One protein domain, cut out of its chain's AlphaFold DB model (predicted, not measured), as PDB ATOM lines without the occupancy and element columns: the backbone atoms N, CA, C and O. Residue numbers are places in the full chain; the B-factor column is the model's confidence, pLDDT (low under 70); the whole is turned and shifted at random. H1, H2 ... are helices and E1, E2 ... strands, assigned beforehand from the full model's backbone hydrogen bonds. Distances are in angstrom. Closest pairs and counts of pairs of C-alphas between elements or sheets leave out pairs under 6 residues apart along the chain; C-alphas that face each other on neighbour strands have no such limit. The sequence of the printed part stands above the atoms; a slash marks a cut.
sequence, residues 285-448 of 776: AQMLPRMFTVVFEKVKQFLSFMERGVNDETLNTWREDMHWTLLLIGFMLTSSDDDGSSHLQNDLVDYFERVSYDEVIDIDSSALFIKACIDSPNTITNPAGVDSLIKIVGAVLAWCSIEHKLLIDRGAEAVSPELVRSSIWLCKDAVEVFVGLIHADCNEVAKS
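Overview. This is residues 285 to 448 of the 776 residues of an uncharacterized protein of Onchocerca flexuosa (UniProt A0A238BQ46). Helices H6, H2, H1, H5 and H4 follow one another side by side in that order, curving round so that H5 comes back toward H6. The small strand hairpin of E1 and E2 packs on H6, and residues 439 to 444 of H6 stick out past a kink. The printed part has 164 residues, with named elements in the order H1 H2 E1 E2 H3 H4 H5 H6; it is mostly helix and compact, radius of gyration of the C-alphas 16.6 A, spanning 49 by 38 by 32 A.

Arrangement. Start at E1, residues 334 to 336, and E2, residues 342 to 344, an antiparallel hairpin with N 335 and O 343 within hydrogen-bond range at 2.8 A. The closest C-alphas of E2 and H6, residues 417 to 445, are His 343 and Val 433, 4.5 A apart. With residues 418 to 429 alone, H6 touches H2, residues 312 to 333, at a shallow tilt of 26 degrees, closest at C-alphas 419 and 323, 5.3 A. H2 forms a helical hairpin with H1, residues 285 to 308, closest at C-alphas 325 and 295, 6.7 A. The hub is H5, residues 388 to 410: its C-alpha 392 is 5.0 A from C-alpha 292 of H1, the closest pair, and its C-alpha 398 is 4.6 A from C-alpha 373 of H4, residues 363 to 375, the closest pair there. H5 and H6 only just touch, with 3 pairs of C-alphas within 8 A. H3, residues 346 to 356, touches no helix but is near H2. O i to N i+4 pairs are all within hydrogen-bond range in H2, H3, H4 and H5, 18 of 20 in H1 and 23 of 25 in H6.

Along the chain. Find C-alpha 285 at (-32.042, 49.545, 1.190), where H1 begins its 35.7 A; H2 measures 31.1 A and H5 32.4 A. H6 runs 34.5 A to C-alpha 445 at (-53.873, 33.976, -2.793), with a kink of 74 degrees near residue 439.

Size, cuts and confidence. The printed part has no cut; the link H4 to H5 is long. Mean pLDDT of the printed part is 85.1, with residues 338 to 341, 355 to 361, 435, 437 to 444 and 446 under 70.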
ATOM      1  N   ALA A 285     -31.420  48.324   0.666       87.25
ATOM      2  CA  ALA A 285     -32.042  49.545   1.190       87.25
ATOM      3  C   ALA A 285     -31.519  50.823   0.504       87.25
ATOM      4  O   ALA A 285     -32.283  51.732   0.174       87.25
ATOM      5  N   GLN A 286     -30.207  50.890   0.265       89.44
ATOM      6  CA  GLN A 286     -29.549  52.023  -0.383       89.44
ATOM      7  C   GLN A 286     -29.665  51.963  -1.909       89.44
ATOM      8  O   GLN A 286     -29.701  53.008  -2.569       89.44
ATOM      9  N   MET A 287     -29.698  50.758  -2.477       91.19
ATOM     10  CA  MET A 287     -29.624  50.551  -3.921       91.19
ATOM     11  C   MET A 287     -30.985  50.551  -4.623       91.19
ATOM     12  O   MET A 287     -31.076  51.071  -5.737       91.19
ATOM     13  N   LEU A 288     -32.057  50.071  -3.986       92.50
ATOM     14  CA  LEU A 288     -33.409  50.063  -4.561       92.50
ATOM     15  C   LEU A 288     -33.875  51.471  -4.998       92.50
ATOM     16  O   LEU A 288     -34.301  51.620  -6.146       92.50
ATOM     17  N   PRO A 289     -33.739  52.549  -4.192       92.56
ATOM     18  CA  PRO A 289     -34.128  53.892  -4.636       92.56
ATOM     19  C   PRO A 289     -33.300  54.403  -5.825       92.56
ATOM     20  O   PRO A 289     -33.814  55.137  -6.678       92.56
ATOM     21  N   ARG A 290     -32.014  54.024  -5.897       92.69
ATOM     22  CA  ARG A 290     -31.122  54.394  -7.008       92.69
ATOM     23  C   ARG A 290     -31.559  53.698  -8.292       92.69
ATOM     24  O   ARG A 290     -31.739  54.373  -9.301       92.69
ATOM     25  N   MET A 291     -31.811  52.390  -8.229       94.75
ATOM     26  CA  MET A 291     -32.301  51.614  -9.371       94.75
ATOM     27  C   MET A 291     -33.671  52.090  -9.845       94.75
ATOM     28  O   MET A 291     -33.858  52.282 -11.046       94.75
ATOM     29  N   PHE A 292     -34.593  52.393  -8.923       95.62
ATOM     30  CA  PHE A 292     -35.872  53.006  -9.279       95.62
ATOM     31  C   PHE A 292     -35.679  54.319 -10.044       95.62
ATOM     32  O   PHE A 292     -36.315  54.532 -11.072       95.62
ATOM     33  N   THR A 293     -34.784  55.189  -9.569       94.88
ATOM     34  CA  THR A 293     -34.516  56.476 -10.225       94.88
ATOM     35  C   THR A 293     -34.031  56.280 -11.661       94.88
ATOM     36  O   THR A 293     -34.505  56.980 -12.553       94.88
ATOM     37  N   VAL A 294     -33.137  55.315 -11.901       95.62
ATOM     38  CA  VAL A 294     -32.631  55.009 -13.249       95.62
ATOM     39  C   VAL A 294     -33.774  54.574 -14.168       95.62
ATOM     40  O   VAL A 294     -34.014  55.230 -15.181       95.62
ATOM     41  N   VAL A 295     -34.525  53.527 -13.811       96.12
ATOM     42  CA  VAL A 295     -35.595  53.005 -14.684       96.12
ATOM     43  C   VAL A 295     -36.725  54.018 -14.882       96.12
ATOM     44  O   VAL A 295     -37.217  54.197 -15.996       96.12
ATOM     45  N   PHE A 296     -37.101  54.753 -13.835       95.88
ATOM     46  CA  PHE A 296     -38.157  55.759 -13.896       95.88
ATOM     47  C   PHE A 296     -37.809  56.909 -14.846       95.88
ATOM     48  O   PHE A 296     -38.637  57.307 -15.672       95.88
ATOM     49  N   GLU A 297     -36.583  57.431 -14.767       95.12
ATOM     50  CA  GLU A 297     -36.131  58.493 -15.665       95.12
ATOM     51  C   GLU A 297     -35.952  57.981 -17.101       95.12
ATOM     52  O   GLU A 297     -36.300  58.701 -18.035       95.12
ATOM     53  N   LYS A 298     -35.521  56.726 -17.311       95.25
ATOM     54  CA  LYS A 298     -35.456  56.121 -18.656       95.25
ATOM     55  C   LYS A 298     -36.837  56.000 -19.299       95.25
ATOM     56  O   LYS A 298     -36.991  56.409 -20.452       95.25
ATOM     57  N   VAL A 299     -37.851  55.544 -18.558       95.81
ATOM     58  CA  VAL A 299     -39.244  55.491 -19.041       95.81
ATOM     59  C   VAL A 299     -39.751  56.892 -19.397       95.81
ATOM     60  O   VAL A 299     -40.294  57.103 -20.482       95.81
ATOM     61  N   LYS A 300     -39.523  57.892 -18.537       94.81
ATOM     62  CA  LYS A 300     -39.908  59.285 -18.826       94.81
ATOM     63  C   LYS A 300     -39.185  59.876 -20.030       94.81
ATOM     64  O   LYS A 300     -39.797  60.600 -20.818       94.81
ATOM     65  N   GLN A 301     -37.898  59.586 -20.173       94.44
ATOM     66  CA  GLN A 301     -37.093  60.038 -21.299       94.44
ATOM     67  C   GLN A 301     -37.674  59.513 -22.615       94.44
ATOM     68  O   GLN A 301     -37.869  60.291 -23.549       94.44
ATOM     69  N   PHE A 302     -38.045  58.233 -22.658       95.19
ATOM     70  CA  PHE A 302     -38.688  57.635 -23.822       95.19
ATOM     71  C   PHE A 302     -40.052  58.253 -24.142       95.19
ATOM     72  O   PHE A 302     -40.330  58.580 -25.296       95.19
ATOM     73  N   LEU A 303     -40.886  58.495 -23.128       93.69
ATOM     74  CA  LEU A 303     -42.160  59.195 -23.319       93.69
ATOM     75  C   LEU A 303     -41.947  60.593 -23.927       93.69
ATOM     76  O   LEU A 303     -42.671  60.991 -24.839       93.69
ATOM     77  N   SER A 304     -40.897  61.312 -23.514       93.19
ATOM     78  CA  SER A 304     -40.532  62.592 -24.134       93.19
ATOM     79  C   SER A 304     -40.077  62.441 -25.592       93.19
ATOM     80  O   SER A 304     -40.400  63.293 -26.425       93.19
ATOM     81  N   PHE A 305     -39.368  61.359 -25.929       93.81
ATOM     82  CA  PHE A 305     -38.994  61.047 -27.312       93.81
ATOM     83  C   PHE A 305     -40.216  60.770 -28.188       93.81
ATOM     84  O   PHE A 305     -40.259  61.243 -29.324       93.81
ATOM     85  N   MET A 306     -41.230  60.080 -27.663       88.56
ATOM     86  CA  MET A 306     -42.485  59.854 -28.384       88.56
ATOM     87  C   MET A 306     -43.219  61.162 -28.713       88.56
ATOM     88  O   MET A 306     -43.827  61.265 -29.778       88.56
ATOM     89  N   GLU A 307     -43.162  62.158 -27.825       88.94
ATOM     90  CA  GLU A 307     -43.809  63.460 -28.030       88.94
ATOM     91  C   GLU A 307     -43.032  64.378 -28.983       88.94
ATOM     92  O   GLU A 307     -43.629  65.085 -29.796       88.94
ATOM     93  N   ARG A 308     -41.699  64.412 -28.860       91.75
ATOM     94  CA  ARG A 308     -40.842  65.411 -29.526       91.75
ATOM     95  C   ARG A 308     -40.137  64.887 -30.776       91.75
ATOM     96  O   ARG A 308     -39.639  65.697 -31.558       91.75
ATOM     97  N   GLY A 309     -40.099  63.571 -30.960       87.56
ATOM     98  CA  GLY A 309     -39.217  62.907 -31.913       87.56
ATOM     99  C   GLY A 309     -37.759  62.918 -31.444       87.56
ATOM    100  O   GLY A 309     -37.323  63.795 -30.696       87.56
ATOM    101  N   VAL A 310     -36.993  61.929 -31.892       93.06
ATOM    102  CA  VAL A 310     -35.570  61.768 -31.572       93.06
ATOM    103  C   VAL A 310     -34.848  61.177 -32.784       93.06
ATOM    104  O   VAL A 310     -35.489  60.573 -33.641       93.06
ATOM    105  N   ASN A 311     -33.537  61.397 -32.896       92.69
ATOM    106  CA  ASN A 311     -32.732  60.751 -33.932       92.69
ATOM    107  C   ASN A 311     -32.410  59.292 -33.562       92.69
ATOM    108  O   ASN A 311     -32.426  58.923 -32.384       92.69
ATOM    109  N   ASP A 312     -32.081  58.484 -34.568       87.69
ATOM    110  CA  ASP A 312     -31.865  57.044 -34.385       87.69
ATOM    111  C   ASP A 312     -30.667  56.742 -33.478       87.69
ATOM    112  O   ASP A 312     -30.726  55.831 -32.662       87.69
ATOM    113  N   GLU A 313     -29.602  57.544 -33.536       88.69
ATOM    114  CA  GLU A 313     -28.413  57.350 -32.696       88.69
ATOM    115  C   GLU A 313     -28.723  57.518 -31.197       88.69
ATOM    116  O   GLU A 313     -28.307  56.704 -30.367       88.69
ATOM    117  N   THR A 314     -29.485  58.553 -30.835       91.12
ATOM    118  CA  THR A 314     -29.893  58.795 -29.442       91.12
ATOM    119  C   THR A 314     -30.913  57.753 -28.997       91.12
ATOM    120  O   THR A 314     -30.849  57.290 -27.860       91.12
ATOM    121  N   LEU A 315     -31.829  57.348 -29.885       91.12
ATOM    122  CA  LEU A 315     -32.791  56.287 -29.597       91.12
ATOM    123  C   LEU A 315     -32.095  54.945 -29.357       91.12
ATOM    124  O   LEU A 315     -32.439  54.258 -28.404       91.12
ATOM    125  N   ASN A 316     -31.101  54.592 -30.171       89.81
ATOM    126  CA  ASN A 316     -30.331  53.359 -30.014       89.81
ATOM    127  C   ASN A 316     -29.484  53.388 -28.739       89.81
ATOM    128  O   ASN A 316     -29.486  52.419 -27.991       89.81
ATOM    129  N   THR A 317     -28.861  54.526 -28.418       91.12
ATOM    130  CA  THR A 317     -28.148  54.697 -27.137       91.12
ATOM    131  C   THR A 317     -29.085  54.483 -25.943       91.12
ATOM    132  O   THR A 317     -28.715  53.830 -24.968       91.12
ATOM    133  N   TRP A 318     -30.312  55.006 -26.029       94.38
ATOM    134  CA  TRP A 318     -31.338  54.821 -25.005       94.38
ATOM    135  C   TRP A 318     -31.851  53.376 -24.933       94.38
ATOM    136  O   TRP A 318     -32.034  52.869 -23.832       94.38
ATOM    137  N   ARG A 319     -32.067  52.713 -26.078       93.44
ATOM    138  CA  ARG A 319     -32.506  51.307 -26.145       93.44
ATOM    139  C   ARG A 319     -31.510  50.401 -25.438       93.44
ATOM    140  O   ARG A 319     -31.916  49.599 -24.609       93.44
ATOM    141  N   GLU A 320     -30.232  50.618 -25.708       92.12
ATOM    142  CA  GLU A 320     -29.128  49.909 -25.074       92.12
ATOM    143  C   GLU A 320     -29.068  50.186 -23.559       92.12
ATOM    144  O   GLU A 320     -28.964  49.274 -22.748       92.12
ATOM    145  N   ASP A 321     -29.240  51.444 -23.128       95.00
ATOM    146  CA  ASP A 321     -29.337  51.754 -21.693       95.00
ATOM    147  C   ASP A 321     -30.522  51.064 -21.015       95.00
ATOM    148  O   ASP A 321     -30.412  50.640 -19.863       95.00
ATOM    149  N   MET A 322     -31.670  51.005 -21.691       96.50
ATOM    150  CA  MET A 322     -32.858  50.348 -21.163       96.50
ATOM    151  C   MET A 322     -32.647  48.833 -21.084       96.50
ATOM    152  O   MET A 322     -32.981  48.253 -20.056       96.50
ATOM    153  N   HIS A 323     -32.032  48.222 -22.101       95.06
ATOM    154  CA  HIS A 323     -31.646  46.807 -22.119       95.06
ATOM    155  C   HIS A 323     -30.794  46.458 -20.889       95.06
ATOM    156  O   HIS A 323     -31.226  45.671 -20.044       95.06
ATOM    157  N   TRP A 324     -29.670  47.155 -20.690       95.56
ATOM    158  CA  TRP A 324     -28.803  46.953 -19.522       95.56
ATOM    159  C   TRP A 324     -29.503  47.246 -18.193       95.56
ATOM    160  O   TRP A 324     -29.264  46.562 -17.199       95.56
ATOM    161  N   THR A 325     -30.400  48.236 -18.154       97.00
ATOM    162  CA  THR A 325     -31.198  48.527 -16.953       97.00
ATOM    163  C   THR A 325     -32.126  47.360 -16.604       97.00
ATOM    164  O   THR A 325     -32.241  47.021 -15.428       97.00
ATOM    165  N   LEU A 326     -32.770  46.733 -17.593       96.19
ATOM    166  CA  LEU A 326     -33.636  45.570 -17.382       96.19
ATOM    167  C   LEU A 326     -32.832  44.342 -16.937       96.19
ATOM    168  O   LEU A 326     -33.254  43.676 -15.993       96.19
ATOM    169  N   LEU A 327     -31.662  44.091 -17.540       95.25
ATOM    170  CA  LEU A 327     -30.752  43.025 -17.101       95.25
ATOM    171  C   LEU A 327     -30.318  43.218 -15.644       95.25
ATOM    172  O   LEU A 327     -30.471  42.308 -14.833       95.25
ATOM    173  N   LEU A 328     -29.854  44.423 -15.287       95.50
ATOM    174  CA  LEU A 328     -29.483  44.752 -13.908       95.50
ATOM    175  C   LEU A 328     -30.653  44.525 -12.946       95.50
ATOM    176  O   LEU A 328     -30.454  43.926 -11.898       95.50
ATOM    177  N   ILE A 329     -31.869  44.966 -13.288       95.19
ATOM    178  CA  ILE A 329     -33.048  44.762 -12.436       95.19
ATOM    179  C   ILE A 329     -33.342  43.273 -12.243       95.19
ATOM    180  O   ILE A 329     -33.578  42.870 -11.108       95.19
ATOM    181  N   GLY A 330     -33.314  42.465 -13.306       93.31
ATOM    182  CA  GLY A 330     -33.540  41.023 -13.193       93.31
ATOM    183  C   GLY A 330     -32.535  40.379 -12.249       93.31
ATOM    184  O   GLY A 330     -32.913  39.922 -11.177       93.31
ATOM    185  N   PHE A 331     -31.243  40.482 -12.558       93.12
ATOM    186  CA  PHE A 331     -30.195  39.864 -11.741       93.12
ATOM    187  C   PHE A 331     -30.044  40.453 -10.332       93.12
ATOM    188  O   PHE A 331     -29.482  39.793  -9.468       93.12
ATOM    189  N   MET A 332     -30.508  41.677 -10.067       92.44
ATOM    190  CA  MET A 332     -30.505  42.259  -8.716       92.44
ATOM    191  C   MET A 332     -31.676  41.790  -7.854       92.44
ATOM    192  O   MET A 332     -31.556  41.768  -6.628       92.44
ATOM    193  N   LEU A 333     -32.818  41.473  -8.463       90.75
ATOM    194  CA  LEU A 333     -34.033  41.113  -7.734       90.75
ATOM    195  C   LEU A 333     -34.236  39.604  -7.643       90.75
ATOM    196  O   LEU A 333     -34.756  39.128  -6.632       90.75
ATOM    197  N   THR A 334     -33.836  38.866  -8.676       89.75
ATOM    198  CA  THR A 334     -34.088  37.433  -8.803       89.75
ATOM    199  C   THR A 334     -32.801  36.614  -8.782       89.75
ATOM    200  O   THR A 334     -31.691  37.119  -8.967       89.75
ATOM    201  N   SER A 335     -32.967  35.327  -8.505       84.50
ATOM    202  CA  SER A 335     -31.988  34.267  -8.712       84.50
ATOM    203  C   SER A 335     -32.676  33.087  -9.390       84.50
ATOM    204  O   SER A 335     -33.832  32.790  -9.087       84.50
ATOM    205  N   SER A 336     -31.974  32.437 -10.315       76.88
ATOM    206  CA  SER A 336     -32.463  31.267 -11.047       76.88
ATOM    207  C   SER A 336     -31.854  29.979 -10.495       76.88
ATOM    208  O   SER A 336     -30.634  29.920 -10.309       76.88
ATOM    209  N   ASP A 337     -32.674  28.953 -10.302       71.62
ATOM    210  CA  ASP A 337     -32.240  27.593  -9.978       71.62
ATOM    211  C   ASP A 337     -31.870  26.797 -11.245       71.62
ATOM    212  O   ASP A 337     -32.227  27.161 -12.369       71.62
ATOM    213  N   ASP A 338     -31.164  25.674 -11.068       53.47
ATOM    214  CA  ASP A 338     -30.741  24.784 -12.165       53.47
ATOM    215  C   ASP A 338     -31.926  24.193 -12.958       53.47
ATOM    216  O   ASP A 338     -31.757  23.735 -14.087       53.47
ATOM    217  N   ASP A 339     -33.129  24.192 -12.372       52.19
ATOM    218  CA  ASP A 339     -34.368  23.735 -13.005       52.19
ATOM    219  C   ASP A 339     -35.074  24.820 -13.840       52.19
ATOM    220  O   ASP A 339     -36.122  24.556 -14.432       52.19
ATOM    221  N   GLY A 340     -34.494  26.023 -13.917       62.41
ATOM    222  CA  GLY A 340     -35.034  27.158 -14.661       62.41
ATOM    223  C   GLY A 340     -36.114  27.949 -13.920       62.41
ATOM    224  O   GLY A 340     -36.678  28.868 -14.513       62.41
ATOM    225  N   SER A 341     -36.407  27.623 -12.656       68.19
ATOM    226  CA  SER A 341     -37.286  28.440 -11.817       68.19
ATOM    227  C   SER A 341     -36.553  29.672 -11.278       68.19
ATOM    228  O   SER A 341     -35.360  29.622 -10.979       68.19
ATOM    229  N   SER A 342     -37.273  30.790 -11.155       80.38
ATOM    230  CA  SER A 342     -36.732  32.052 -10.638       80.38
ATOM    231  C   SER A 342     -37.412  32.421  -9.320       80.38
ATOM    232  O   SER A 342     -38.632  32.325  -9.184       80.38
ATOM    233  N   HIS A 343     -36.635  32.873  -8.341       83.12
ATOM    234  CA  HIS A 343     -37.115  33.302  -7.026       83.12
ATOM    235  C   HIS A 343     -36.465  34.631  -6.614       83.12
ATOM    236  O   HIS A 343     -35.477  35.054  -7.208       83.12
ATOM    237  N   LEU A 344     -37.032  35.334  -5.624       86.00
ATOM    238  CA  LEU A 344     -36.391  36.537  -5.072       86.00
ATOM    239  C   LEU A 344     -35.115  36.154  -4.328       86.00
ATOM    240  O   LEU A 344     -35.095  35.148  -3.623       86.00
ATOM    241  N   GLN A 345     -34.083  36.993  -4.407       86.31
ATOM    242  CA  GLN A 345     -32.850  36.735  -3.663       86.31
ATOM    243  C   GLN A 345     -33.107  36.662  -2.152       86.31
ATOM    244  O   GLN A 345     -33.771  37.529  -1.584       86.31
ATOM    245  N   ASN A 346     -32.535  35.657  -1.486       82.88
ATOM    246  CA  ASN A 346     -32.788  35.399  -0.063       82.88
ATOM    247  C   ASN A 346     -32.461  36.603   0.835       82.88
ATOM    248  O   ASN A 346     -33.261  36.953   1.693       82.88
ATOM    249  N   ASP A 347     -31.340  37.293   0.596       82.12
ATOM    250  CA  ASP A 347     -30.961  38.480   1.381       82.12
ATOM    251  C   ASP A 347     -31.966  39.640   1.205       82.12
ATOM    252  O   ASP A 347     -32.188  40.431   2.126       82.12
ATOM    253  N   LEU A 348     -32.621  39.726   0.038       85.19
ATOM    254  CA  LEU A 348     -33.689  40.691  -0.226       85.19
ATOM    255  C   LEU A 348     -34.961  40.324   0.553       85.19
ATOM    256  O   LEU A 348     -35.595  41.202   1.137       85.19
ATOM    257  N   VAL A 349     -35.317  39.037   0.590       83.81
ATOM    258  CA  VAL A 349     -36.446  38.530   1.387       83.81
ATOM    259  C   VAL A 349     -36.209  38.804   2.873       83.81
ATOM    260  O   VAL A 349     -37.048  39.440   3.508       83.81
ATOM    261  N   ASP A 350     -35.033  38.449   3.395       81.69
ATOM    262  CA  ASP A 350     -34.626  38.704   4.782       81.69
ATOM    263  C   ASP A 350     -34.710  40.196   5.147       81.69
ATOM    264  O   ASP A 350     -35.108  40.558   6.260       81.69
ATOM    265  N   TYR A 351     -34.334  41.086   4.223       82.44
ATOM    266  CA  TYR A 351     -34.473  42.528   4.412       82.44
ATOM    267  C   TYR A 351     -35.938  42.946   4.568       82.44
ATOM    268  O   TYR A 351     -36.278  43.635   5.534       82.44
ATOM    269  N   PHE A 352     -36.815  42.522   3.654       78.69
ATOM    270  CA  PHE A 352     -38.232  42.887   3.710       78.69
ATOM    271  C   PHE A 352     -38.955  42.266   4.902       78.69
ATOM    272  O   PHE A 352     -39.810  42.931   5.488       78.69
ATOM    273  N   GLU A 353     -38.578  41.059   5.326       77.50
ATOM    274  CA  GLU A 353     -39.076  40.477   6.572       77.50
ATOM    275  C   GLU A 353     -38.729  41.369   7.768       77.50
ATOM    276  O   GLU A 353     -39.609  41.696   8.561       77.50
ATOM    277  N   ARG A 354     -37.478  41.844   7.871       75.06
ATOM    278  CA  ARG A 354     -37.045  42.741   8.959       75.06
ATOM    279  C   ARG A 354     -37.767  44.089   8.932       75.06
ATOM    280  O   ARG A 354     -38.206  44.551   9.979       75.06
ATOM    281  N   VAL A 355     -37.911  44.708   7.758       69.25
ATOM    282  CA  VAL A 355     -38.577  46.018   7.608       69.25
ATOM    283  C   VAL A 355     -40.082  45.924   7.858       69.25
ATOM    284  O   VAL A 355     -40.655  46.815   8.483       69.25
ATOM    285  N   SER A 356     -40.729  44.832   7.440       59.94
ATOM    286  CA  SER A 356     -42.169  44.632   7.641       59.94
ATOM    287  C   SER A 356     -42.568  44.520   9.119       59.94
ATOM    288  O   SER A 356     -43.746  44.698   9.434       59.94
ATOM    289  N   TYR A 357     -41.631  44.231  10.029       57.47
ATOM    290  CA  TYR A 357     -41.891  44.292  11.471       57.47
ATOM    291  C   TYR A 357     -41.931  45.729  12.018       57.47
ATOM    292  O   TYR A 357     -42.598  45.958  13.030       57.47
ATOM    293  N   ASP A 358     -41.270  46.684  11.354       53.66
ATOM    294  CA  ASP A 358     -41.079  48.058  11.839       53.66
ATOM    295  C   ASP A 358     -41.970  49.102  11.131       53.66
ATOM    296  O   ASP A 358     -42.329  50.109  11.749       53.66
ATOM    297  N   GLU A 359     -42.398  48.873   9.880       59.72
ATOM    298  CA  GLU A 359     -43.261  49.795   9.118       59.72
ATOM    299  C   GLU A 359     -44.535  49.134   8.559       59.72
ATOM    300  O   GLU A 359     -44.519  48.042   7.996       59.72
ATOM    301  N   VAL A 360     -45.673  49.833   8.671       58.69
ATOM    302  CA  VAL A 360     -46.941  49.417   8.047       58.69
ATOM    303  C   VAL A 360     -46.904  49.795   6.566       58.69
ATOM    304  O   VAL A 360     -47.114  50.957   6.219       58.69
ATOM    305  N   ILE A 361     -46.655  48.817   5.695       65.50
ATOM    306  CA  ILE A 361     -46.732  48.999   4.240       65.50
ATOM    307  C   ILE A 361     -48.196  49.241   3.840       65.50
ATOM    308  O   ILE A 361     -49.076  48.430   4.134       65.50
ATOM    309  N   ASP A 362     -48.468  50.348   3.144       73.56
ATOM    310  CA  ASP A 362     -49.792  50.633   2.582       73.56
ATOM    311  C   ASP A 362     -50.014  49.826   1.291       73.56
ATOM    312  O   ASP A 362     -49.617  50.212   0.182       73.56
ATOM    313  N   ILE A 363     -50.636  48.661   1.460       77.56
ATOM    314  CA  ILE A 363     -50.936  47.708   0.386       77.56
ATOM    315  C   ILE A 363     -51.886  48.329  -0.650       77.56
ATOM    316  O   ILE A 363     -51.701  48.114  -1.850       77.56
ATOM    317  N   ASP A 364     -52.859  49.138  -0.223       80.44
ATOM    318  CA  ASP A 364     -53.859  49.724  -1.124       80.44
ATOM    319  C   ASP A 364     -53.212  50.740  -2.076       80.44
ATOM    320  O   ASP A 364     -53.447  50.705  -3.290       80.44
ATOM    321  N   SER A 365     -52.333  51.603  -1.557       84.19
ATOM    322  CA  SER A 365     -51.559  52.538  -2.386       84.19
ATOM    323  C   SER A 365     -50.614  51.817  -3.351       84.19
ATOM    324  O   SER A 365     -50.485  52.227  -4.508       84.19
ATOM    325  N   SER A 366     -49.994  50.720  -2.910       86.31
ATOM    326  CA  SER A 366     -49.110  49.891  -3.739       86.31
ATOM    327  C   SER A 366     -49.870  49.237  -4.901       86.31
ATOM    328  O   SER A 366     -49.445  49.332  -6.054       86.31
ATOM    329  N   ALA A 367     -51.043  48.657  -4.631       83.69
ATOM    330  CA  ALA A 367     -51.897  48.049  -5.651       83.69
ATOM    331  C   ALA A 367     -52.422  49.081  -6.666       83.69
ATOM    332  O   ALA A 367     -52.409  48.834  -7.877       83.69
ATOM    333  N   LEU A 368     -52.846  50.261  -6.195       86.56
ATOM    334  CA  LEU A 368     -53.280  51.360  -7.065       86.56
ATOM    335  C   LEU A 368     -52.150  51.860  -7.969       86.56
ATOM    336  O   LEU A 368     -52.389  52.141  -9.145       86.56
ATOM    337  N   PHE A 369     -50.927  51.947  -7.443       89.19
ATOM    338  CA  PHE A 369     -49.756  52.346  -8.216       89.19
ATOM    339  C   PHE A 369     -49.433  51.343  -9.333       89.19
ATOM    340  O   PHE A 369     -49.295  51.754 -10.487       89.19
ATOM    341  N   ILE A 370     -49.380  50.040  -9.028       88.81
ATOM    342  CA  ILE A 370     -49.142  48.992 -10.036       88.81
ATOM    343  C   ILE A 370     -50.222  49.028 -11.121       88.81
ATOM    344  O   ILE A 370     -49.909  49.030 -12.312       88.81
ATOM    345  N   LYS A 371     -51.496  49.145 -10.727       86.50
ATOM    346  CA  LYS A 371     -52.604  49.256 -11.681       86.50
ATOM    347  C   LYS A 371     -52.457  50.472 -12.598       86.50
ATOM    348  O   LYS A 371     -52.635  50.353 -13.808       86.50
ATOM    349  N   ALA A 372     -52.101  51.632 -12.047       88.88
ATOM    350  CA  ALA A 372     -51.885  52.842 -12.837       88.88
ATOM    351  C   ALA A 372     -50.727  52.687 -13.838       88.88
ATOM    352  O   ALA A 372     -50.834  53.185 -14.959       88.88
ATOM    353  N   CYS A 373     -49.662  51.973 -13.463       90.88
ATOM    354  CA  CYS A 373     -48.537  51.678 -14.350       90.88
ATOM    355  C   CYS A 373     -48.954  50.833 -15.562       90.88
ATOM    356  O   CYS A 373     -48.454  51.069 -16.654       90.88
ATOM    357  N   ILE A 374     -49.902  49.909 -15.400       88.38
ATOM    358  CA  ILE A 374     -50.397  49.055 -16.493       88.38
ATOM    359  C   ILE A 374     -51.433  49.799 -17.353       88.38
ATOM    360  O   ILE A 374     -51.320  49.872 -18.581       88.38
ATOM    361  N   ASP A 375     -52.442  50.395 -16.714       87.88
ATOM    362  CA  ASP A 375     -53.577  51.007 -17.412       87.88
ATOM    363  C   ASP A 375     -53.163  52.317 -18.108       87.88
ATOM    364  O   ASP A 375     -53.519  52.580 -19.263       87.88
ATOM    365  N   SER A 376     -52.383  53.150 -17.413       90.50
ATOM    366  CA  SER A 376     -51.992  54.505 -17.826       90.50
ATOM    367  C   SER A 376     -50.471  54.735 -17.712       90.50
ATOM    368  O   SER A 376     -50.033  55.667 -17.028       90.50
ATOM    369  N   PRO A 377     -49.644  53.940 -18.424       90.31
ATOM    370  CA  PRO A 377     -48.184  53.957 -18.286       90.31
ATOM    371  C   PRO A 377     -47.553  55.308 -18.648       90.31
ATOM    372  O   PRO A 377     -46.549  55.711 -18.070       90.31
ATOM    373  N   ASN A 378     -48.185  56.065 -19.551       89.19
ATOM    374  CA  ASN A 378     -47.706  57.379 -19.991       89.19
ATOM    375  C   ASN A 378     -47.752  58.441 -18.876       89.19
ATOM    376  O   ASN A 378     -47.195  59.525 -19.028       89.19
ATOM    377  N   THR A 379     -48.439  58.156 -17.765       89.38
ATOM    378  CA  THR A 379     -48.604  59.063 -16.620       89.38
ATOM    379  C   THR A 379     -47.938  58.533 -15.351       89.38
ATOM    380  O   THR A 379     -48.376  58.863 -14.251       89.38
ATOM    381  N   ILE A 380     -46.898  57.701 -15.484       89.31
ATOM    382  CA  ILE A 380     -46.182  57.130 -14.339       89.31
ATOM    383  C   ILE A 380     -45.722  58.221 -13.351       89.31
ATOM    384  O   ILE A 380     -45.184  59.268 -13.725       89.31
ATOM    385  N   THR A 381     -45.954  57.977 -12.060       90.12
ATOM    386  CA  THR A 381     -45.650  58.912 -10.967       90.12
ATOM    387  C   THR A 381     -44.622  58.325  -9.998       90.12
ATOM    388  O   THR A 381     -44.276  57.153 -10.086       90.12
ATOM    389  N   ASN A 382     -44.121  59.142  -9.069       90.19
ATOM    390  CA  ASN A 382     -43.311  58.685  -7.938       90.19
ATOM    391  C   ASN A 382     -44.077  58.973  -6.634       90.19
ATOM    392  O   ASN A 382     -43.870  60.031  -6.031       90.19
ATOM    393  N   PRO A 383     -45.023  58.105  -6.234       87.44
ATOM    394  CA  PRO A 383     -45.820  58.325  -5.032       87.44
ATOM    395  C   PRO A 383     -44.965  58.201  -3.763       87.44
ATOM    396  O   PRO A 383     -44.141  57.293  -3.624       87.44
ATOM    397  N   ALA A 384     -45.170  59.107  -2.807       79.31
ATOM    398  CA  ALA A 384     -44.633  58.946  -1.459       79.31
ATOM    399  C   ALA A 384     -45.420  57.840  -0.731       79.31
ATOM    400  O   ALA A 384     -46.644  57.819  -0.824       79.31
ATOM    401  N   GLY A 385     -44.733  56.929  -0.035       78.31
ATOM    402  CA  GLY A 385     -45.364  55.835   0.723       78.31
ATOM    403  C   GLY A 385     -45.480  54.489  -0.003       78.31
ATOM    404  O   GLY A 385     -45.886  53.517   0.619       78.31
ATOM    405  N   VAL A 386     -45.095  54.403  -1.282       85.56
ATOM    406  CA  VAL A 386     -44.901  53.112  -1.968       85.56
ATOM    407  C   VAL A 386     -43.431  52.713  -1.870       85.56
ATOM    408  O   VAL A 386     -42.548  53.549  -2.109       85.56
ATOM    409  N   ASP A 387     -43.187  51.451  -1.528       86.81
ATOM    410  CA  ASP A 387     -41.848  50.879  -1.404       86.81
ATOM    411  C   ASP A 387     -41.063  50.917  -2.732       86.81
ATOM    412  O   ASP A 387     -41.634  50.893  -3.827       86.81
ATOM    413  N   SER A 388     -39.734  50.998  -2.639       90.12
ATOM    414  CA  SER A 388     -38.858  51.128  -3.806       90.12
ATOM    415  C   SER A 388     -38.854  49.882  -4.697       90.12
ATOM    416  O   SER A 388     -38.764  50.034  -5.914       90.12
ATOM    417  N   LEU A 389     -39.018  48.676  -4.143       89.44
ATOM    418  CA  LEU A 389     -39.165  47.451  -4.935       89.44
ATOM    419  C   LEU A 389     -40.450  47.499  -5.764       89.44
ATOM    420  O   LEU A 389     -40.411  47.321  -6.980       89.44
ATOM    421  N   ILE A 390     -41.582  47.825  -5.133       88.56
ATOM    422  CA  ILE A 390     -42.878  47.952  -5.822       88.56
ATOM    423  C   ILE A 390     -42.818  49.036  -6.903       88.56
ATOM    424  O   ILE A 390     -43.376  48.877  -7.989       88.56
ATOM    425  N   LYS A 391     -42.101  50.130  -6.637       92.38
ATOM    426  CA  LYS A 391     -41.844  51.189  -7.616       92.38
ATOM    427  C   LYS A 391     -41.049  50.709  -8.829       92.38
ATOM    428  O   LYS A 391     -41.417  51.066  -9.948       92.38
ATOM    429  N   ILE A 392     -40.005  49.900  -8.633       93.75
ATOM    430  CA  ILE A 392     -39.240  49.283  -9.730       93.75
ATOM    431  C   ILE A 392     -40.145  48.356 -10.541       93.75
ATOM    432  O   ILE A 392     -40.234  48.519 -11.756       93.75
ATOM    433  N   VAL A 393     -40.872  47.452  -9.876       90.31
ATOM    434  CA  VAL A 393     -41.805  46.522 -10.535       90.31
ATOM    435  C   VAL A 393     -42.845  47.290 -11.353       90.31
ATOM    436  O   VAL A 393     -43.062  46.987 -12.524       90.31
ATOM    437  N   GLY A 394     -43.444  48.341 -10.788       90.81
ATOM    438  CA  GLY A 394     -44.389  49.189 -11.513       90.81
ATOM    439  C   GLY A 394     -43.764  49.903 -12.712       90.81
ATOM    440  O   GLY A 394     -44.383  49.956 -13.770       90.81
ATOM    441  N   ALA A 395     -42.532  50.406 -12.596       94.69
ATOM    442  CA  ALA A 395     -41.834  51.045 -13.712       94.69
ATOM    443  C   ALA A 395     -41.522  50.067 -14.856       94.69
ATOM    444  O   ALA A 395     -41.718  50.416 -16.020       94.69
ATOM    445  N   VAL A 396     -41.111  48.837 -14.533       94.00
ATOM    446  CA  VAL A 396     -40.919  47.760 -15.517       94.00
ATOM    447  C   VAL A 396     -42.245  47.412 -16.195       94.00
ATOM    448  O   VAL A 396     -42.322  47.396 -17.419       94.00
ATOM    449  N   LEU A 397     -43.326  47.232 -15.431       91.62
ATOM    450  CA  LEU A 397     -44.656  46.956 -15.991       91.62
ATOM    451  C   LEU A 397     -45.174  48.101 -16.871       91.62
ATOM    452  O   LEU A 397     -45.814  47.852 -17.897       91.62
ATOM    453  N   ALA A 398     -44.887  49.352 -16.502       94.31
ATOM    454  CA  ALA A 398     -45.204  50.509 -17.329       94.31
ATOM    455  C   ALA A 398     -44.435  50.476 -18.654       94.31
ATOM    456  O   ALA A 398     -45.036  50.718 -19.701       94.31
ATOM    457  N   TRP A 399     -43.141  50.136 -18.623       95.56
ATOM    458  CA  TRP A 399     -42.338  49.949 -19.830       95.56
ATOM    459  C   TRP A 399     -42.913  48.851 -20.729       95.56
ATOM    460  O   TRP A 399     -43.238  49.133 -21.881       95.56
ATOM    461  N   CYS A 400     -43.149  47.649 -20.195       92.69
ATOM    462  CA  CYS A 400     -43.727  46.543 -20.962       92.69
ATOM    463  C   CYS A 400     -45.091  46.922 -21.565       92.69
ATOM    464  O   CYS A 400     -45.404  46.570 -22.701       92.69
ATOM    465  N   SER A 401     -45.894  47.712 -20.843       90.81
ATOM    466  CA  SER A 401     -47.182  48.220 -21.336       90.81
ATOM    467  C   SER A 401     -47.029  49.238 -22.474       90.81
ATOM    468  O   SER A 401     -47.864  49.267 -23.382       90.81
ATOM    469  N   ILE A 402     -45.995  50.087 -22.440       93.25
ATOM    470  CA  ILE A 402     -45.663  51.038 -23.519       93.25
ATOM    471  C   ILE A 402     -45.173  50.284 -24.753       93.25
ATOM    472  O   ILE A 402     -45.672  50.528 -25.851       93.25
ATOM    473  N   GLU A 403     -44.235  49.358 -24.567       93.25
ATOM    474  CA  GLU A 403     -43.654  48.545 -25.634       93.25
ATOM    475  C   GLU A 403     -44.727  47.713 -26.349       93.25
ATOM    476  O   GLU A 403     -44.830  47.749 -27.575       93.25
ATOM    477  N   HIS A 404     -45.621  47.074 -25.590       90.06
ATOM    478  CA  HIS A 404     -46.764  46.346 -26.137       90.06
ATOM    479  C   HIS A 404     -47.717  47.250 -26.939       90.06
ATOM    480  O   HIS A 404     -48.140  46.885 -28.036       90.06
ATOM    481  N   LYS A 405     -48.041  48.453 -26.435       89.81
ATOM    482  CA  LYS A 405     -48.878  49.420 -27.172       89.81
ATOM    483  C   LYS A 405     -48.211  49.865 -28.473       89.81
ATOM    484  O   LYS A 405     -48.880  49.941 -29.498       89.81
ATOM    485  N   LEU A 406     -46.903  50.118 -28.456       90.62
ATOM    486  CA  LEU A 406     -46.146  50.473 -29.658       90.62
ATOM    487  C   LEU A 406     -46.159  49.357 -30.696       90.62
ATOM    488  O   LEU A 406     -46.396  49.636 -31.871       90.62
ATOM    489  N   LEU A 407     -45.950  48.116 -30.261       89.75
ATOM    490  CA  LEU A 407     -45.994  46.953 -31.136       89.75
ATOM    491  C   LEU A 407     -47.371  46.800 -31.798       89.75
ATOM    492  O   LEU A 407     -47.444  46.586 -33.007       89.75
ATOM    493  N   ILE A 408     -48.459  46.961 -31.035       88.56
ATOM    494  CA  ILE A 408     -49.830  46.886 -31.565       88.56
ATOM    495  C   ILE A 408     -50.123  48.030 -32.541       88.56
ATOM    496  O   ILE A 408     -50.671  47.794 -33.618       88.56
ATOM    497  N   ASP A 409     -49.781  49.264 -32.172       90.00
ATOM    498  CA  ASP A 409     -50.194  50.451 -32.924       90.00
ATOM    499  C   ASP A 409     -49.327  50.704 -34.166       90.00
ATOM    500  O   ASP A 409     -49.798  51.290 -35.144       90.00
ATOM    501  N   ARG A 410     -48.046  50.318 -34.121       88.44
ATOM    502  CA  ARG A 410     -47.037  50.684 -35.132       88.44
ATOM    503  C   ARG A 410     -46.281  49.499 -35.734       88.44
ATOM    504  O   ARG A 410     -45.519  49.707 -36.674       88.44
ATOM    505  N   GLY A 411     -46.511  48.279 -35.255       88.00
ATOM    506  CA  GLY A 411     -45.864  47.069 -35.760       88.00
ATOM    507  C   GLY A 411     -44.430  46.869 -35.260       88.00
ATOM    508  O   GLY A 411     -43.910  47.641 -34.454       88.00
ATOM    509  N   ALA A 412     -43.788  45.805 -35.750       86.56
ATOM    510  CA  ALA A 412     -42.479  45.344 -35.276       86.56
ATOM    511  C   ALA A 412     -41.343  46.362 -35.487       86.56
ATOM    512  O   ALA A 412     -40.428  46.428 -34.677       86.56
ATOM    513  N   GLU A 413     -41.425  47.208 -36.518       85.38
ATOM    514  CA  GLU A 413     -40.407  48.231 -36.811       85.38
ATOM    515  C   GLU A 413     -40.310  49.322 -35.726       85.38
ATOM    516  O   GLU A 413     -39.318  50.047 -35.647       85.38
ATOM    517  N   ALA A 414     -41.335  49.459 -34.877       85.44
ATOM    518  CA  ALA A 414     -41.361  50.458 -33.812       85.44
ATOM    519  C   ALA A 414     -40.633  50.021 -32.531       85.44
ATOM    520  O   ALA A 414     -40.329  50.872 -31.688       85.44
ATOM    521  N   VAL A 415     -40.348  48.728 -32.378       90.62
ATOM    522  CA  VAL A 415     -39.700  48.149 -31.193       90.62
ATOM    523  C   VAL A 415     -38.300  47.637 -31.534       90.62
ATOM    524  O   VAL A 415     -37.971  47.423 -32.697       90.62
ATOM    525  N   SER A 416     -37.446  47.492 -30.521       90.19
ATOM    526  CA  SER A 416     -36.143  46.838 -30.684       90.19
ATOM    527  C   SER A 416     -36.296  45.358 -30.329       90.19
ATOM    528  O   SER A 416     -36.715  45.093 -29.203       90.19
ATOM    529  N   PRO A 417     -35.971  44.404 -31.223       88.88
ATOM    530  CA  PRO A 417     -36.053  42.976 -30.912       88.88
ATOM    531  C   PRO A 417     -35.266  42.598 -29.652       88.88
ATOM    532  O   PRO A 417     -35.780  41.866 -28.810       88.88
ATOM    533  N   GLU A 418     -34.074  43.174 -29.489       86.88
ATOM    534  CA  GLU A 418     -33.208  42.932 -28.333       86.88
ATOM    535  C   GLU A 418     -33.826  43.446 -27.029       86.88
ATOM    536  O   GLU A 418     -33.866  42.758 -26.015       86.88
ATOM    537  N   LEU A 419     -34.420  44.641 -27.067       91.94
ATOM    538  CA  LEU A 419     -35.068  45.206 -25.885       91.94
ATOM    539  C   LEU A 419     -36.330  44.426 -25.505       91.94
ATOM    540  O   LEU A 419     -36.560  44.169 -24.326       91.94
ATOM    541  N   VAL A 420     -37.107  43.997 -26.505       91.38
ATOM    542  CA  VAL A 420     -38.279  43.136 -26.308       91.38
ATOM    543  C   VAL A 420     -37.859  41.803 -25.685       91.38
ATOM    544  O   VAL A 420     -38.538  41.320 -24.780       91.38
ATOM    545  N   ARG A 421     -36.730  41.222 -26.115       88.88
ATOM    546  CA  ARG A 421     -36.169  39.998 -25.525       88.88
ATOM    547  C   ARG A 421     -35.877  40.190 -24.034       88.88
ATOM    548  O   ARG A 421     -36.311  39.363 -23.232       88.88
ATOM    549  N   SER A 422     -35.248  41.299 -23.642       92.38
ATOM    550  CA  SER A 422     -34.988  41.622 -22.227       92.38
ATOM    551  C   SER A 422     -36.264  41.875 -21.424       92.38
ATOM    552  O   SER A 422     -36.383  41.382 -20.303       92.38
ATOM    553  N   SER A 423     -37.233  42.606 -21.988       91.94
ATOM    554  CA  SER A 423     -38.540  42.844 -21.361       91.94
ATOM    555  C   SER A 423     -39.274  41.529 -21.090       91.94
ATOM    556  O   SER A 423     -39.769  41.310 -19.985       91.94
ATOM    557  N   ILE A 424     -39.333  40.638 -22.087       87.44
ATOM    558  CA  ILE A 424     -40.001  39.336 -21.977       87.44
ATOM    559  C   ILE A 424     -39.285  38.451 -20.961       87.44
ATOM    560  O   ILE A 424     -39.955  37.841 -20.130       87.44
ATOM    561  N   TRP A 425     -37.951  38.400 -20.998       87.69
ATOM    562  CA  TRP A 425     -37.163  37.644 -20.026       87.69
ATOM    563  C   TRP A 425     -37.467  38.088 -18.591       87.69
ATOM    564  O   TRP A 425     -37.840  37.258 -17.765       87.69
ATOM    565  N   LEU A 426     -37.422  39.394 -18.313       88.25
ATOM    566  CA  LEU A 426     -37.705  39.912 -16.976       88.25
ATOM    567  C   LEU A 426     -39.162  39.667 -16.551       88.25
ATOM    568  O   LEU A 426     -39.438  39.382 -15.386       88.25
ATOM    569  N   CYS A 427     -40.113  39.755 -17.486       83.38
ATOM    570  CA  CYS A 427     -41.502  39.384 -17.221       83.38
ATOM    571  C   CYS A 427     -41.648  37.899 -16.875       83.38
ATOM    572  O   CYS A 427     -42.423  37.579 -15.975       83.38
ATOM    573  N   LYS A 428     -40.921  37.010 -17.559       79.44
ATOM    574  CA  LYS A 428     -40.919  35.575 -17.260       79.44
ATOM    575  C   LYS A 428     -40.368  35.313 -15.858       79.44
ATOM    576  O   LYS A 428     -41.037  34.656 -15.070       79.44
ATOM    577  N   ASP A 429     -39.233  35.915 -15.515       81.50
ATOM    578  CA  ASP A 429     -38.654  35.816 -14.170       81.50
ATOM    579  C   ASP A 429     -39.608  36.331 -13.089       81.50
ATOM    580  O   ASP A 429     -39.764  35.704 -12.044       81.50
ATOM    581  N   ALA A 430     -40.302  37.443 -13.346       79.56
ATOM    582  CA  ALA A 430     -41.313  37.954 -12.427       79.56
ATOM    583  C   ALA A 430     -42.476  36.965 -12.252       79.56
ATOM    584  O   ALA A 430     -42.938  36.769 -11.130       79.56
ATOM    585  N   VAL A 431     -42.945  36.330 -13.334       74.19
ATOM    586  CA  VAL A 431     -43.983  35.290 -13.267       74.19
ATOM    587  C   VAL A 431     -43.510  34.118 -12.416       74.19
ATOM    588  O   VAL A 431     -44.238  33.742 -11.504       74.19
ATOM    589  N   GLU A 432     -42.304  33.599 -12.644       75.88
ATOM    590  CA  GLU A 432     -41.722  32.503 -11.854       75.88
ATOM    591  C   GLU A 432     -41.567  32.871 -10.369       75.88
ATOM    592  O   GLU A 432     -41.964  32.104  -9.490       75.88
ATOM    593  N   VAL A 433     -41.145  34.100 -10.064       75.94
ATOM    594  CA  VAL A 433     -41.120  34.609  -8.685       75.94
ATOM    595  C   VAL A 433     -42.522  34.615  -8.075       75.94
ATOM    596  O   VAL A 433     -42.709  34.168  -6.941       75.94
ATOM    597  N   PHE A 434     -43.533  35.088  -8.812       71.50
ATOM    598  CA  PHE A 434     -44.922  35.025  -8.355       71.50
ATOM    599  C   PHE A 434     -45.376  33.577  -8.150       71.50
ATOM    600  O   PHE A 434     -46.053  33.305  -7.161       71.50
ATOM    601  N   VAL A 435     -44.986  32.642  -9.022       68.06
ATOM    602  CA  VAL A 435     -45.261  31.205  -8.862       68.06
ATOM    603  C   VAL A 435     -44.678  30.691  -7.546       68.06
ATOM    604  O   VAL A 435     -45.381  30.016  -6.789       68.06
ATOM    605  N   GLY A 436     -43.422  31.028  -7.247       70.38
ATOM    606  CA  GLY A 436     -42.744  30.654  -6.005       70.38
ATOM    607  C   GLY A 436     -43.414  31.239  -4.758       70.38
ATOM    608  O   GLY A 436     -43.677  30.518  -3.796       70.38
ATOM    609  N   LEU A 437     -43.787  32.523  -4.791       68.06
ATOM    610  CA  LEU A 437     -44.512  33.178  -3.694       68.06
ATOM    611  C   LEU A 437     -45.899  32.563  -3.474       68.06
ATOM    612  O   LEU A 437     -46.319  32.344  -2.337       68.06
ATOM    613  N   ILE A 438     -46.605  32.234  -4.559       65.69
ATOM    614  CA  ILE A 438     -47.883  31.531  -4.481       65.69
ATOM    615  C   ILE A 438     -47.680  30.173  -3.819       65.69
ATOM    616  O   ILE A 438     -48.463  29.844  -2.939       65.69
ATOM    617  N   HIS A 439     -46.638  29.404  -4.152       65.19
ATOM    618  CA  HIS A 439     -46.372  28.126  -3.475       65.19
ATOM    619  C   HIS A 439     -46.242  28.266  -1.958       65.19
ATOM    620  O   HIS A 439     -46.753  27.406  -1.240       65.19
ATOM    621  N   ALA A 440     -45.597  29.332  -1.479       66.69
ATOM    622  CA  ALA A 440     -45.444  29.585  -0.051       66.69
ATOM    623  C   ALA A 440     -46.794  29.878   0.641       66.69
ATOM    624  O   ALA A 440     -47.070  29.296   1.689       66.69
ATOM    625  N   ASP A 441     -47.667  30.687   0.018       67.62
ATOM    626  CA  ASP A 441     -48.909  31.201   0.629       67.62
ATOM    627  C   ASP A 441     -50.186  30.983  -0.220       67.62
ATOM    628  O   ASP A 441     -51.103  31.814  -0.264       67.62
ATOM    629  N   CYS A 442     -50.306  29.816  -0.870       64.12
ATOM    630  CA  CYS A 442     -51.402  29.470  -1.797       64.12
ATOM    631  C   CYS A 442     -52.811  29.729  -1.225       64.12
ATOM    632  O   CYS A 442     -53.738  30.095  -1.954       64.12
ATOM    633  N   ASN A 443     -52.986  29.520   0.083       66.38
ATOM    634  CA  ASN A 443     -54.276  29.645   0.763       66.38
ATOM    635  C   ASN A 443     -54.792  31.086   0.827       66.38
ATOM    636  O   ASN A 443     -56.004  31.286   0.785       66.38
ATOM    637  N   GLU A 444     -53.913  32.079   0.958       69.69
ATOM    638  CA  GLU A 444     -54.319  33.488   0.996       69.69
ATOM    639  C   GLU A 444     -54.556  34.022  -0.417       69.69
ATOM    640  O   GLU A 444     -55.555  34.699  -0.667       69.69
ATOM    641  N   VAL A 445     -53.719  33.616  -1.375       70.56
ATOM    642  CA  VAL A 445     -53.873  33.976  -2.793       70.56
ATOM    643  C   VAL A 445     -55.220  33.506  -3.338       70.56
ATOM    644  O   VAL A 445     -55.936  34.274  -3.983       70.56
ATOM    645  N   ALA A 446     -55.617  32.270  -3.036       67.88
ATOM    646  CA  ALA A 446     -56.885  31.732  -3.509       67.88
ATOM    647  C   ALA A 446     -58.125  32.381  -2.870       67.88
ATOM    648  O   ALA A 446     -59.214  32.319  -3.438       67.88
ATOM    649  N   LYS A 447     -57.980  33.037  -1.712       72.75
ATOM    650  CA  LYS A 447     -59.057  33.832  -1.098       72.75
ATOM    651  C   LYS A 447     -59.201  35.214  -1.735       72.75
ATOM    652  O   LYS A 447     -60.129  35.942  -1.380       72.75
ATOM    653  N   SER A 448     -58.307  35.596  -2.652       73.44
ATOM    654  CA  SER A 448     -58.340  36.908  -3.291       73.44
ATOM    655  C   SER A 448     -59.663  37.127  -4.034       73.44
ATOM    656  O   SER A 448     -59.975  36.390  -4.975       73.44
TER     657      SER A 448